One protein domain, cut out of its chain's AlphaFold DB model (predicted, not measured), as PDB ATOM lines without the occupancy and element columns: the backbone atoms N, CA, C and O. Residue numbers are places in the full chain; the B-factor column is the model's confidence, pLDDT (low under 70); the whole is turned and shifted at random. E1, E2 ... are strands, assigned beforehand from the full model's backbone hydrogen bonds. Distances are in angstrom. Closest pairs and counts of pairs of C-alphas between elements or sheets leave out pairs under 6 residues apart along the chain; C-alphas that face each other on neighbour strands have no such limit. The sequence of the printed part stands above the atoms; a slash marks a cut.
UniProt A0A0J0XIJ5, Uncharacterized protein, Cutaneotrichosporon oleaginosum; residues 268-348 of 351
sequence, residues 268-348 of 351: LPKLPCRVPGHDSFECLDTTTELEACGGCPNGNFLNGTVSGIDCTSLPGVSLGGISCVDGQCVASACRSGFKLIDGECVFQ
ATOM      1  N   LEU A 268      42.698   8.294 -27.021       86.81
ATOM      2  CA  LEU A 268      41.240   8.266 -27.116       86.81
ATOM      3  C   LEU A 268      40.712   6.817 -27.111       86.81
ATOM      4  O   LEU A 268      41.345   5.943 -27.712       86.81
ATOM      5  N   PRO A 269      39.559   6.544 -26.461       89.50
ATOM      6  CA  PRO A 269      38.626   7.487 -25.819       89.50
ATOM      7  C   PRO A 269      38.886   7.758 -24.319       89.50
ATOM      8  O   PRO A 269      38.005   8.277 -23.635       89.50
ATOM      9  N   LYS A 270      40.060   7.409 -23.780       95.12
ATOM     10  CA  LYS A 270      40.334   7.473 -22.335       95.12
ATOM     11  C   LYS A 270      40.547   8.903 -21.834       95.12
ATOM     12  O   LYS A 270      41.053   9.759 -22.558       95.12
ATOM     13  N   LEU A 271      40.223   9.142 -20.564       94.56
ATOM     14  CA  LEU A 271      40.438  10.419 -19.883       94.56
ATOM     15  C   LEU A 271      41.573  10.323 -18.851       94.56
ATOM     16  O   LEU A 271      41.660   9.320 -18.142       94.56
ATOM     17  N   PRO A 272      42.419  11.365 -18.717       96.50
ATOM     18  CA  PRO A 272      43.427  11.435 -17.663       96.50
ATOM     19  C   PRO A 272      42.764  11.795 -16.326       96.50
ATOM     20  O   PRO A 272      42.430  12.957 -16.067       96.50
ATOM     21  N   CYS A 273      42.569  10.800 -15.467       96.56
ATOM     22  CA  CYS A 273      41.980  10.954 -14.140       96.56
ATOM     23  C   CYS A 273      43.064  11.042 -13.066       96.56
ATOM     24  O   CYS A 273      44.032  10.289 -13.090       96.56
ATOM     25  N   ARG A 274      42.922  11.973 -12.117       96.62
ATOM     26  CA  ARG A 274      43.897  12.164 -11.034       96.62
ATOM     27  C   ARG A 274      43.868  10.973 -10.069       96.62
ATOM     28  O   ARG A 274      42.794  10.541  -9.653       96.62
ATOM     29  N   VAL A 275      45.046  10.494  -9.669       96.06
ATOM     30  CA  VAL A 275      45.174   9.462  -8.633       96.06
ATOM     31  C   VAL A 275      45.120  10.137  -7.253       96.06
ATOM     32  O   VAL A 275      45.917  11.039  -6.986       96.06
ATOM     33  N   PRO A 276      44.193   9.759  -6.357       94.56
ATOM     34  CA  PRO A 276      44.073  10.398  -5.050       94.56
ATOM     35  C   PRO A 276      45.353  10.206  -4.222       94.56
ATOM     36  O   PRO A 276      45.897   9.108  -4.138       94.56
ATOM     37  N   GLY A 277      45.844  11.290  -3.615       94.00
ATOM     38  CA  GLY A 277      47.075  11.290  -2.811       94.00
ATOM     39  C   GLY A 277      48.382  11.423  -3.603       94.00
ATOM     40  O   GLY A 277      49.445  11.501  -2.991       94.00
ATOM     41  N   HIS A 278      48.319  11.498  -4.935       93.19
ATOM     42  CA  HIS A 278      49.489  11.632  -5.800       93.19
ATOM     43  C   HIS A 278      49.292  12.743  -6.846       93.19
ATOM     44  O   HIS A 278      48.171  13.049  -7.252       93.19
ATOM     45  N   ASP A 279      50.391  13.332  -7.322       91.94
ATOM     46  CA  ASP A 279      50.400  14.242  -8.482       91.94
ATOM     47  C   ASP A 279      50.617  13.469  -9.795       91.94
ATOM     48  O   ASP A 279      51.371  13.872 -10.679       91.94
ATOM     49  N   SER A 280      49.955  12.319  -9.914       95.19
ATOM     50  CA  SER A 280      49.946  11.477 -11.109       95.19
ATOM     51  C   SER A 280      48.528  11.333 -11.665       95.19
ATOM     52  O   SER A 280      47.532  11.665 -11.009       95.19
ATOM     53  N   PHE A 281      48.439  10.843 -12.900       96.56
ATOM     54  CA  PHE A 281      47.178  10.522 -13.554       96.56
ATOM     55  C   PHE A 281      47.171   9.083 -14.058       96.56
ATOM     56  O   PHE A 281      48.219   8.497 -14.325       96.56
ATOM     57  N   GLU A 282      45.969   8.548 -14.218       96.56
ATOM     58  CA  GLU A 282      45.699   7.273 -14.863       96.56
ATOM     59  C   GLU A 282      44.726   7.483 -16.027       96.56
ATOM     60  O   GLU A 282      43.792   8.283 -15.942       96.56
ATOM     61  N   CYS A 283      44.958   6.776 -17.132       97.19
ATOM     62  CA  CYS A 283      44.082   6.816 -18.295       97.19
ATOM     63  C   CYS A 283      42.947   5.807 -18.134       97.19
ATOM     64  O   CYS A 283      43.138   4.614 -18.390       97.19
ATOM     65  N   LEU A 284      41.765   6.299 -17.771       96.62
ATOM     66  CA  LEU A 284      40.577   5.477 -17.543       96.62
ATOM     67  C   LEU A 284      39.573   5.637 -18.686       96.62
ATOM     68  O   LEU A 284      39.381   6.735 -19.215       96.62
ATOM     69  N   ASP A 285      38.931   4.534 -19.072       96.81
ATOM     70  CA  ASP A 285      37.784   4.575 -19.978       96.81
ATOM     71  C   ASP A 285      36.511   4.812 -19.164       96.81
ATOM     72  O   ASP A 285      35.892   3.889 -18.638       96.81
ATOM     73  N   THR A 286      36.101   6.072 -19.066       96.44
ATOM     74  CA  THR A 286      34.953   6.467 -18.243       96.44
ATOM     75  C   THR A 286      33.608   5.987 -18.792       96.44
ATOM     76  O   THR A 286      32.571   6.284 -18.203       96.44
ATOM     77  N   THR A 287      33.586   5.306 -19.941       96.88
ATOM     78  CA  THR A 287      32.357   4.748 -20.517       96.88
ATOM     79  C   THR A 287      32.079   3.317 -20.065       96.88
ATOM     80  O   THR A 287      30.918   2.907 -20.082       96.88
ATOM     81  N   THR A 288      33.111   2.593 -19.617       97.00
ATOM     82  CA  THR A 288      33.021   1.176 -19.229       97.00
ATOM     83  C   THR A 288      33.605   0.869 -17.852       97.00
ATOM     84  O   THR A 288      33.267  -0.160 -17.269       97.00
ATOM     85  N   GLU A 289      34.477   1.726 -17.320       97.44
ATOM     86  CA  GLU A 289      35.136   1.491 -16.036       97.44
ATOM     87  C   GLU A 289      34.181   1.745 -14.863       97.44
ATOM     88  O   GLU A 289      33.549   2.799 -14.775       97.44
ATOM     89  N   LEU A 290      34.082   0.785 -13.940       97.56
ATOM     90  CA  LEU A 290      33.131   0.847 -12.822       97.56
ATOM     91  C   LEU A 290      33.483   1.937 -11.806       97.56
ATOM     92  O   LEU A 290      32.590   2.608 -11.298       97.56
ATOM     93  N   GLU A 291      34.774   2.120 -11.541       96.75
ATOM     94  CA  GLU A 291      35.293   3.043 -10.523       96.75
ATOM     95  C   GLU A 291      35.293   4.507 -10.995       96.75
ATOM     96  O   GLU A 291      35.447   5.425 -10.196       96.75
ATOM     97  N   ALA A 292      35.138   4.739 -12.301       97.31
ATOM     98  CA  ALA A 292      35.204   6.059 -12.931       97.31
ATOM     99  C   ALA A 292      34.103   6.240 -13.986       97.31
ATOM    100  O   ALA A 292      34.315   6.799 -15.067       97.31
ATOM    101  N   CYS A 293      32.908   5.733 -13.690       97.94
ATOM    102  CA  CYS A 293      31.820   5.732 -14.650       97.94
ATOM    103  C   CYS A 293      31.279   7.150 -14.855       97.94
ATOM    104  O   CYS A 293      30.914   7.839 -13.903       97.94
ATOM    105  N   GLY A 294      31.241   7.602 -16.107       96.69
ATOM    106  CA  GLY A 294      30.765   8.931 -16.489       96.69
ATOM    107  C   GLY A 294      31.748  10.078 -16.221       96.69
ATOM    108  O   GLY A 294      31.412  11.232 -16.490       96.69
ATOM    109  N   GLY A 295      32.956   9.805 -15.709       96.50
ATOM    110  CA  GLY A 295      33.987  10.821 -15.474       96.50
ATOM    111  C   GLY A 295      35.037  10.425 -14.430       96.50
ATOM    112  O   GLY A 295      35.027   9.321 -13.902       96.50
ATOM    113  N   CYS A 296      35.951  11.348 -14.121       97.19
ATOM    114  CA  CYS A 296      37.028  11.125 -13.150       97.19
ATOM    115  C   CYS A 296      36.605  11.447 -11.696       97.19
ATOM    116  O   CYS A 296      36.515  12.640 -11.357       97.19
ATOM    117  N   PRO A 297      36.422  10.445 -10.809       96.50
ATOM    118  CA  PRO A 297      35.831  10.631  -9.473       96.50
ATOM    119  C   PRO A 297      36.693  11.504  -8.551       96.50
ATOM    120  O   PRO A 297      36.186  12.158  -7.647       96.50
ATOM    121  N   ASN A 298      38.002  11.559  -8.810       96.50
ATOM    122  CA  ASN A 298      38.967  12.385  -8.076       96.50
ATOM    123  C   ASN A 298      39.397  13.640  -8.854       96.50
ATOM    124  O   ASN A 298      40.371  14.302  -8.497       96.50
ATOM    125  N   GLY A 299      38.682  13.968  -9.930       95.25
ATOM    126  CA  GLY A 299      38.993  15.092 -10.800       95.25
ATOM    127  C   GLY A 299      39.780  14.697 -12.045       95.25
ATOM    128  O   GLY A 299      40.633  13.809 -12.029       95.25
ATOM    129  N   ASN A 300      39.498  15.381 -13.150       94.94
ATOM    130  CA  ASN A 300      40.329  15.305 -14.346       94.94
ATOM    131  C   ASN A 300      41.682  15.993 -14.086       94.94
ATOM    132  O   ASN A 300      41.738  17.059 -13.469       94.94
ATOM    133  N   PHE A 301      42.775  15.390 -14.550       95.00
ATOM    134  CA  PHE A 301      44.135  15.856 -14.266       95.00
ATOM    135  C   PHE A 301      44.414  17.287 -14.760       95.00
ATOM    136  O   PHE A 301      45.166  18.015 -14.118       95.00
ATOM    137  N   LEU A 302      43.775  17.715 -15.854       90.19
ATOM    138  CA  LEU A 302      44.022  19.010 -16.501       90.19
ATOM    139  C   LEU A 302      43.340  20.182 -15.798       90.19
ATOM    140  O   LEU A 302      43.902  21.268 -15.704       90.19
ATOM    141  N   ASN A 303      42.098  19.990 -15.356       90.31
ATOM    142  CA  ASN A 303      41.250  21.074 -14.850       90.31
ATOM    143  C   ASN A 303      40.736  20.833 -13.422       90.31
ATOM    144  O   ASN A 303      39.982  21.655 -12.907       90.31
ATOM    145  N   GLY A 304      41.082  19.701 -12.804       91.19
ATOM    146  CA  GLY A 304      40.634  19.309 -11.466       91.19
ATOM    147  C   GLY A 304      39.129  19.065 -11.343       91.19
ATOM    148  O   GLY A 304      38.627  18.916 -10.233       91.19
ATOM    149  N   THR A 305      38.381  19.045 -12.450       94.00
ATOM    150  CA  THR A 305      36.920  18.933 -12.407       94.00
ATOM    151  C   THR A 305      36.526  17.513 -12.038       94.00
ATOM    152  O   THR A 305      36.773  16.577 -12.802       94.00
ATOM    153  N   VAL A 306      35.917  17.364 -10.864       95.00
ATOM    154  CA  VAL A 306      35.357  16.100 -10.382       95.00
ATOM    155  C   VAL A 306      34.117  15.762 -11.202       95.00
ATOM    156  O   VAL A 306      33.208  16.580 -11.343       95.00
ATOM    157  N   SER A 307      34.118  14.574 -11.792       94.81
ATOM    158  CA  SER A 307      33.038  14.054 -12.631       94.81
ATOM    159  C   SER A 307      32.971  12.539 -12.478       94.81
ATOM    160  O   SER A 307      33.940  11.927 -12.065       94.81
ATOM    161  N   GLY A 308      31.850  11.914 -12.806       95.88
ATOM    162  CA  GLY A 308      31.709  10.467 -12.658       95.88
ATOM    163  C   GLY A 308      31.566   9.979 -11.220       95.88
ATOM    164  O   GLY A 308      31.590  10.749 -10.257       95.88
ATOM    165  N   ILE A 309      31.332   8.680 -11.103       96.94
ATOM    166  CA  ILE A 309      30.971   8.008  -9.861       96.94
ATOM    167  C   ILE A 309      31.560   6.597  -9.854       96.94
ATOM    168  O   ILE A 309      31.646   5.944 -10.894       96.94
ATOM    169  N   ASP A 310      31.933   6.129  -8.668       96.69
ATOM    170  CA  ASP A 310      32.246   4.724  -8.443       96.69
ATOM    171  C   ASP A 310      30.933   3.938  -8.306       96.69
ATOM    172  O   ASP A 310      30.248   3.991  -7.278       96.69
ATOM    173  N   CYS A 311      30.582   3.204  -9.361       97.12
ATOM    174  CA  CYS A 311      29.393   2.367  -9.401       97.12
ATOM    175  C   CYS A 311      29.420   1.248  -8.342       97.12
ATOM    176  O   CYS A 311      28.363   0.794  -7.906       97.12
ATOM    177  N   THR A 312      30.593   0.777  -7.908       95.31
ATOM    178  CA  THR A 312      30.699  -0.336  -6.948       95.31
ATOM    179  C   THR A 312      30.264   0.062  -5.537       95.31
ATOM    180  O   THR A 312      29.813  -0.786  -4.758       95.31
ATOM    181  N   SER A 313      30.310   1.362  -5.239       95.31
ATOM    182  CA  SER A 313      29.859   1.948  -3.977       95.31
ATOM    183  C   SER A 313      28.338   2.148  -3.874       95.31
ATOM    184  O   SER A 313      27.844   2.511  -2.801       95.31
ATOM    185  N   LEU A 314      27.569   1.896  -4.946       95.88
ATOM    186  CA  LEU A 314      26.131   2.167  -4.947       95.88
ATOM    187  C   LEU A 314      25.359   1.288  -3.941       95.88
ATOM    188  O   LEU A 314      25.548   0.066  -3.866       95.88
ATOM    189  N   PRO A 315      24.439   1.888  -3.165       96.50
ATOM    190  CA  PRO A 315      23.713   1.178  -2.126       96.50
ATOM    191  C   PRO A 315      22.769   0.130  -2.721       96.50
ATOM    192  O   PRO A 315      22.063   0.361  -3.697       96.50
ATOM    193  N   GLY A 316      22.724  -1.041  -2.088       96.12
ATOM    194  CA  GLY A 316      21.765  -2.088  -2.439       96.12
ATOM    195  C   GLY A 316      22.108  -2.906  -3.682       96.12
ATOM    196  O   GLY A 316      21.381  -3.853  -3.966       96.12
ATOM    197  N   VAL A 317      23.210  -2.624  -4.379       97.31
ATOM    198  CA  VAL A 317      23.641  -3.404  -5.546       97.31
ATOM    199  C   VAL A 317      24.426  -4.650  -5.115       97.31
ATOM    200  O   VAL A 317      25.247  -4.609  -4.189       97.31
ATOM    201  N   SER A 318      24.133  -5.802  -5.719       96.69
ATOM    202  CA  SER A 318      24.843  -7.060  -5.444       96.69
ATOM    203  C   SER A 318      26.257  -7.043  -6.030       96.69
ATOM    204  O   SER A 318      26.524  -6.328  -6.991       96.69
ATOM    205  N   LEU A 319      27.177  -7.840  -5.471       94.50
ATOM    206  CA  LEU A 319      28.533  -7.975  -6.020       94.50
ATOM    207  C   LEU A 319      28.454  -8.489  -7.470       94.50
ATOM    208  O   LEU A 319      27.799  -9.499  -7.720       94.50
ATOM    209  N   GLY A 320      29.074  -7.779  -8.417       94.75
ATOM    210  CA  GLY A 320      28.966  -8.075  -9.855       94.75
ATOM    211  C   GLY A 320      27.600  -7.749 -10.480       94.75
ATOM    212  O   GLY A 320      27.387  -8.012 -11.657       94.75
ATOM    213  N   GLY A 321      26.673  -7.175  -9.710       96.75
ATOM    214  CA  GLY A 321      25.333  -6.783 -10.145       96.75
ATOM    215  C   GLY A 321      25.255  -5.368 -10.712       96.75
ATOM    216  O   GLY A 321      24.176  -4.781 -10.674       96.75
ATOM    217  N   ILE A 322      26.373  -4.803 -11.173       98.06
ATOM    218  CA  ILE A 322      26.449  -3.453 -11.735       98.06
ATOM    219  C   ILE A 322      27.349  -3.407 -12.960       98.06
ATOM    220  O   ILE A 322      28.300  -4.177 -13.082       98.06
ATOM    221  N   SER A 323      27.038  -2.506 -13.880       97.75
ATOM    222  CA  SER A 323      27.834  -2.234 -15.070       97.75
ATOM    223  C   SER A 323      27.855  -0.735 -15.349       97.75
ATOM    224  O   SER A 323      26.884  -0.043 -15.050       97.75
ATOM    225  N   CYS A 324      28.951  -0.240 -15.919       98.00
ATOM    226  CA  CYS A 324      29.003   1.090 -16.511       98.00
ATOM    227  C   CYS A 324      28.703   0.945 -18.005       98.00
ATOM    228  O   CYS A 324      29.403   0.212 -18.704       98.00
ATOM    229  N   VAL A 325      27.633   1.582 -18.473       97.06
ATOM    230  CA  VAL A 325      27.206   1.539 -19.876       97.06
ATOM    231  C   VAL A 325      27.071   2.971 -20.362       97.06
ATOM    232  O   VAL A 325      26.291   3.738 -19.801       97.06
ATOM    233  N   ASP A 326      27.866   3.345 -21.365       95.75
ATOM    234  CA  ASP A 326      27.903   4.696 -21.941       95.75
ATOM    235  C   ASP A 326      28.080   5.811 -20.888       95.75
ATOM    236  O   ASP A 326      27.538   6.912 -21.001       95.75
ATOM    237  N   GLY A 327      28.852   5.521 -19.833       96.69
ATOM    238  CA  GLY A 327      29.099   6.452 -18.730       96.69
ATOM    239  C   GLY A 327      27.957   6.561 -17.712       96.69
ATOM    240  O   GLY A 327      27.911   7.530 -16.956       96.69
ATOM    241  N   GLN A 328      27.037   5.594 -17.679       97.44
ATOM    242  CA  GLN A 328      25.969   5.499 -16.683       97.44
ATOM    243  C   GLN A 328      26.051   4.182 -15.907       97.44
ATOM    244  O   GLN A 328      26.199   3.110 -16.495       97.44
ATOM    245  N   CYS A 329      25.922   4.249 -14.580       97.94
ATOM    246  CA  CYS A 329      25.807   3.053 -13.753       97.94
ATOM    247  C   CYS A 329      24.430   2.413 -13.952       97.94
ATOM    248  O   CYS A 329      23.410   3.046 -13.689       97.94
ATOM    249  N   VAL A 330      24.406   1.145 -14.352       98.06
ATOM    250  CA  VAL A 330      23.184   0.351 -14.509       98.06
ATOM    251  C   VAL A 330      23.295  -0.895 -13.639       98.06
ATOM    252  O   VAL A 330      24.170  -1.740 -13.843       98.06
ATOM    253  N   ALA A 331      22.410  -1.021 -12.653       98.06
ATOM    254  CA  ALA A 331      22.313  -2.219 -11.836       98.06
ATOM    255  C   ALA A 331      21.576  -3.336 -12.595       98.06
ATOM    256  O   ALA A 331      20.536  -3.126 -13.215       98.06
ATOM    257  N   SER A 332      22.110  -4.552 -12.516       97.56
ATOM    258  CA  SER A 332      21.518  -5.780 -13.056       97.56
ATOM    259  C   SER A 332      21.019  -6.718 -11.954       97.56
ATOM    260  O   SER A 332      20.139  -7.545 -12.198       97.56
ATOM    261  N   ALA A 333      21.533  -6.582 -10.727       97.44
ATOM    262  CA  ALA A 333      21.103  -7.378  -9.582       97.44
ATOM    263  C   ALA A 333      21.206  -6.599  -8.264       97.44
ATOM    264  O   ALA A 333      22.245  -6.026  -7.940       97.44
ATOM    265  N   CYS A 334      20.148  -6.657  -7.454       97.88
ATOM    266  CA  CYS A 334      20.093  -6.010  -6.144       97.88
ATOM    267  C   CYS A 334      20.266  -7.010  -4.993       97.88
ATOM    268  O   CYS A 334      19.932  -8.191  -5.120       97.88
ATOM    269  N   ARG A 335      20.774  -6.533  -3.853       97.31
ATOM    270  CA  ARG A 335      20.873  -7.283  -2.596       97.31
ATOM    271  C   ARG A 335      19.480  -7.531  -2.019       97.31
ATOM    272  O   ARG A 335      18.527  -6.797  -2.282       97.31
ATOM    273  N   SER A 336      19.372  -8.536  -1.154       95.44
ATOM    274  CA  SER A 336      18.147  -8.814  -0.399       95.44
ATOM    275  C   SER A 336      17.622  -7.562   0.316       95.44
ATOM    276  O   SER A 336      18.360  -6.906   1.047       95.44
ATOM    277  N   GLY A 337      16.337  -7.249   0.121       95.38
ATOM    278  CA  GLY A 337      15.687  -6.049   0.674       95.38
ATOM    279  C   GLY A 337      15.589  -4.872  -0.303       95.38
ATOM    280  O   GLY A 337      14.838  -3.933  -0.048       95.38
ATOM    281  N   PHE A 338      16.269  -4.953  -1.445       97.50
ATOM    282  CA  PHE A 338      16.174  -3.985  -2.532       97.50
ATOM    283  C   PHE A 338      15.429  -4.594  -3.725       97.50
ATOM    284  O   PHE A 338      15.426  -5.812  -3.919       97.50
ATOM    285  N   LYS A 339      14.783  -3.748  -4.526       97.00
ATOM    286  CA  LYS A 339      14.211  -4.116  -5.824       97.00
ATOM    287  C   LYS A 339      14.857  -3.295  -6.924       97.00
ATOM    288  O   LYS A 339      15.099  -2.109  -6.736       97.00
ATOM    289  N   LEU A 340      15.087  -3.944  -8.061       97.25
ATOM    290  CA  LEU A 340      15.565  -3.283  -9.265       97.25
ATOM    291  C   LEU A 340      14.397  -2.547  -9.929       97.25
ATOM    292  O   LEU A 340      13.411  -3.184 -10.303       97.25
ATOM    293  N   ILE A 341      14.499  -1.226 -10.039       96.62
ATOM    294  CA  ILE A 341      13.540  -0.355 -10.725       96.62
ATOM    295  C   ILE A 341      14.350   0.572 -11.629       96.62
ATOM    296  O   ILE A 341      15.236   1.262 -11.145       96.62
ATOM    297  N   ASP A 342      14.083   0.536 -12.936       95.25
ATOM    298  CA  ASP A 342      14.730   1.390 -13.947       95.25
ATOM    299  C   ASP A 342      16.273   1.390 -13.905       95.25
ATOM    300  O   ASP A 342      16.921   2.402 -14.144       95.25
ATOM    301  N   GLY A 343      16.876   0.234 -13.605       94.12
ATOM    302  CA  GLY A 343      18.334   0.097 -13.516       94.12
ATOM    303  C   GLY A 343      18.935   0.565 -12.187       94.12
ATOM    304  O   GLY A 343      20.154   0.559 -12.047       94.12
ATOM    305  N   GLU A 344      18.112   0.911 -11.195       96.56
ATOM    306  CA  GLU A 344      18.543   1.316  -9.857       96.56
ATOM    307  C   GLU A 344      17.985   0.374  -8.776       96.56
ATOM    308  O   GLU A 344      16.871  -0.149  -8.869       96.56
ATOM    309  N   CYS A 345      18.766   0.133  -7.724       97.19
ATOM    310  CA  CYS A 345      18.340  -0.675  -6.588       97.19
ATOM    311  C   CYS A 345      17.686   0.198  -5.514       97.19
ATOM    312  O   CYS A 345      18.371   0.867  -4.745       97.19
ATOM    313  N   VAL A 346      16.360   0.127  -5.390       96.75
ATOM    314  CA  VAL A 346      15.610   0.877  -4.373       96.75
ATOM    315  C   VAL A 346      15.207  -0.010  -3.199       96.75
ATOM    316  O   VAL A 346      14.780  -1.156  -3.372       96.75
ATOM    317  N   PHE A 347      15.336   0.503  -1.976       96.31
ATOM    318  CA  PHE A 347      14.937  -0.230  -0.774       96.31
ATOM    319  C   PHE A 347      13.410  -0.386  -0.721       96.31
ATOM    320  O   PHE A 347      12.678   0.594  -0.857       96.31
ATOM    321  N   GLN A 348      12.915  -1.605  -0.485       92.75
ATOM    322  CA  GLN A 348      11.487  -1.844  -0.269       92.75
ATOM    323  C   GLN A 348      11.201  -2.294   1.159       92.75
ATOM    324  O   GLN A 348      11.578  -3.389   1.579       92.75
TER     325      GLN A 348
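AT A GLANCE: This is residues 268 to 348 of the 351 residues of an uncharacterized protein of Cutaneotrichosporon oleaginosum (UniProt A0A0J0XIJ5). With little regular structure, this is an elongated row of three small strand hairpins, E1-E2 at one end, E3-E4 in between and E5-E6 at the other end, with loops of residues 285 to 321 between the first two. The printed part has 81 residues, no named helix and six strands, E1 to E6, in three antiparallel pairs; it is all strand by class, with 24 residues in named elements. It is only just compact, close to loose: the radius of gyration of the C-alphas is 13.9 A, and the spans are 42 by 25 by 18 A.

IN THESE COORDINATES: E1, residues 271 to 274, 9.7 A long, begins at C-alpha (40.438, 10.419, -19.883). E2 is 281 to 284, 9.2 A; E3 322 to 325, 9.6 A; E4 328 to 331, 9.8 A; E5 338 to 341, 9.3 A. E6, 344 to 347, 9.9 A, ends at C-alpha (14.937, -0.230, -0.774).

HOW THE PARTS SIT: Within hydrogen-bond range are N 273 and O 282 in hairpin E1-E2, 2.8 A, N 330 and O 323 in hairpin E3-E4, 2.8 A, and N 339 and O 346 in hairpin E5-E6, 2.8 A. E2 and E3 are apart. The closest C-alphas of E4 and E6, Ala 331 and Glu 344, are 5.5 A apart.

THE WHOLE: The farthest C-alphas, Asp 279 and Gln 348, are 42.9 A apart. E2 to E3 is a long link of 37 residues. The printed part has no cut, and no printed residue is under 70 in pLDDT.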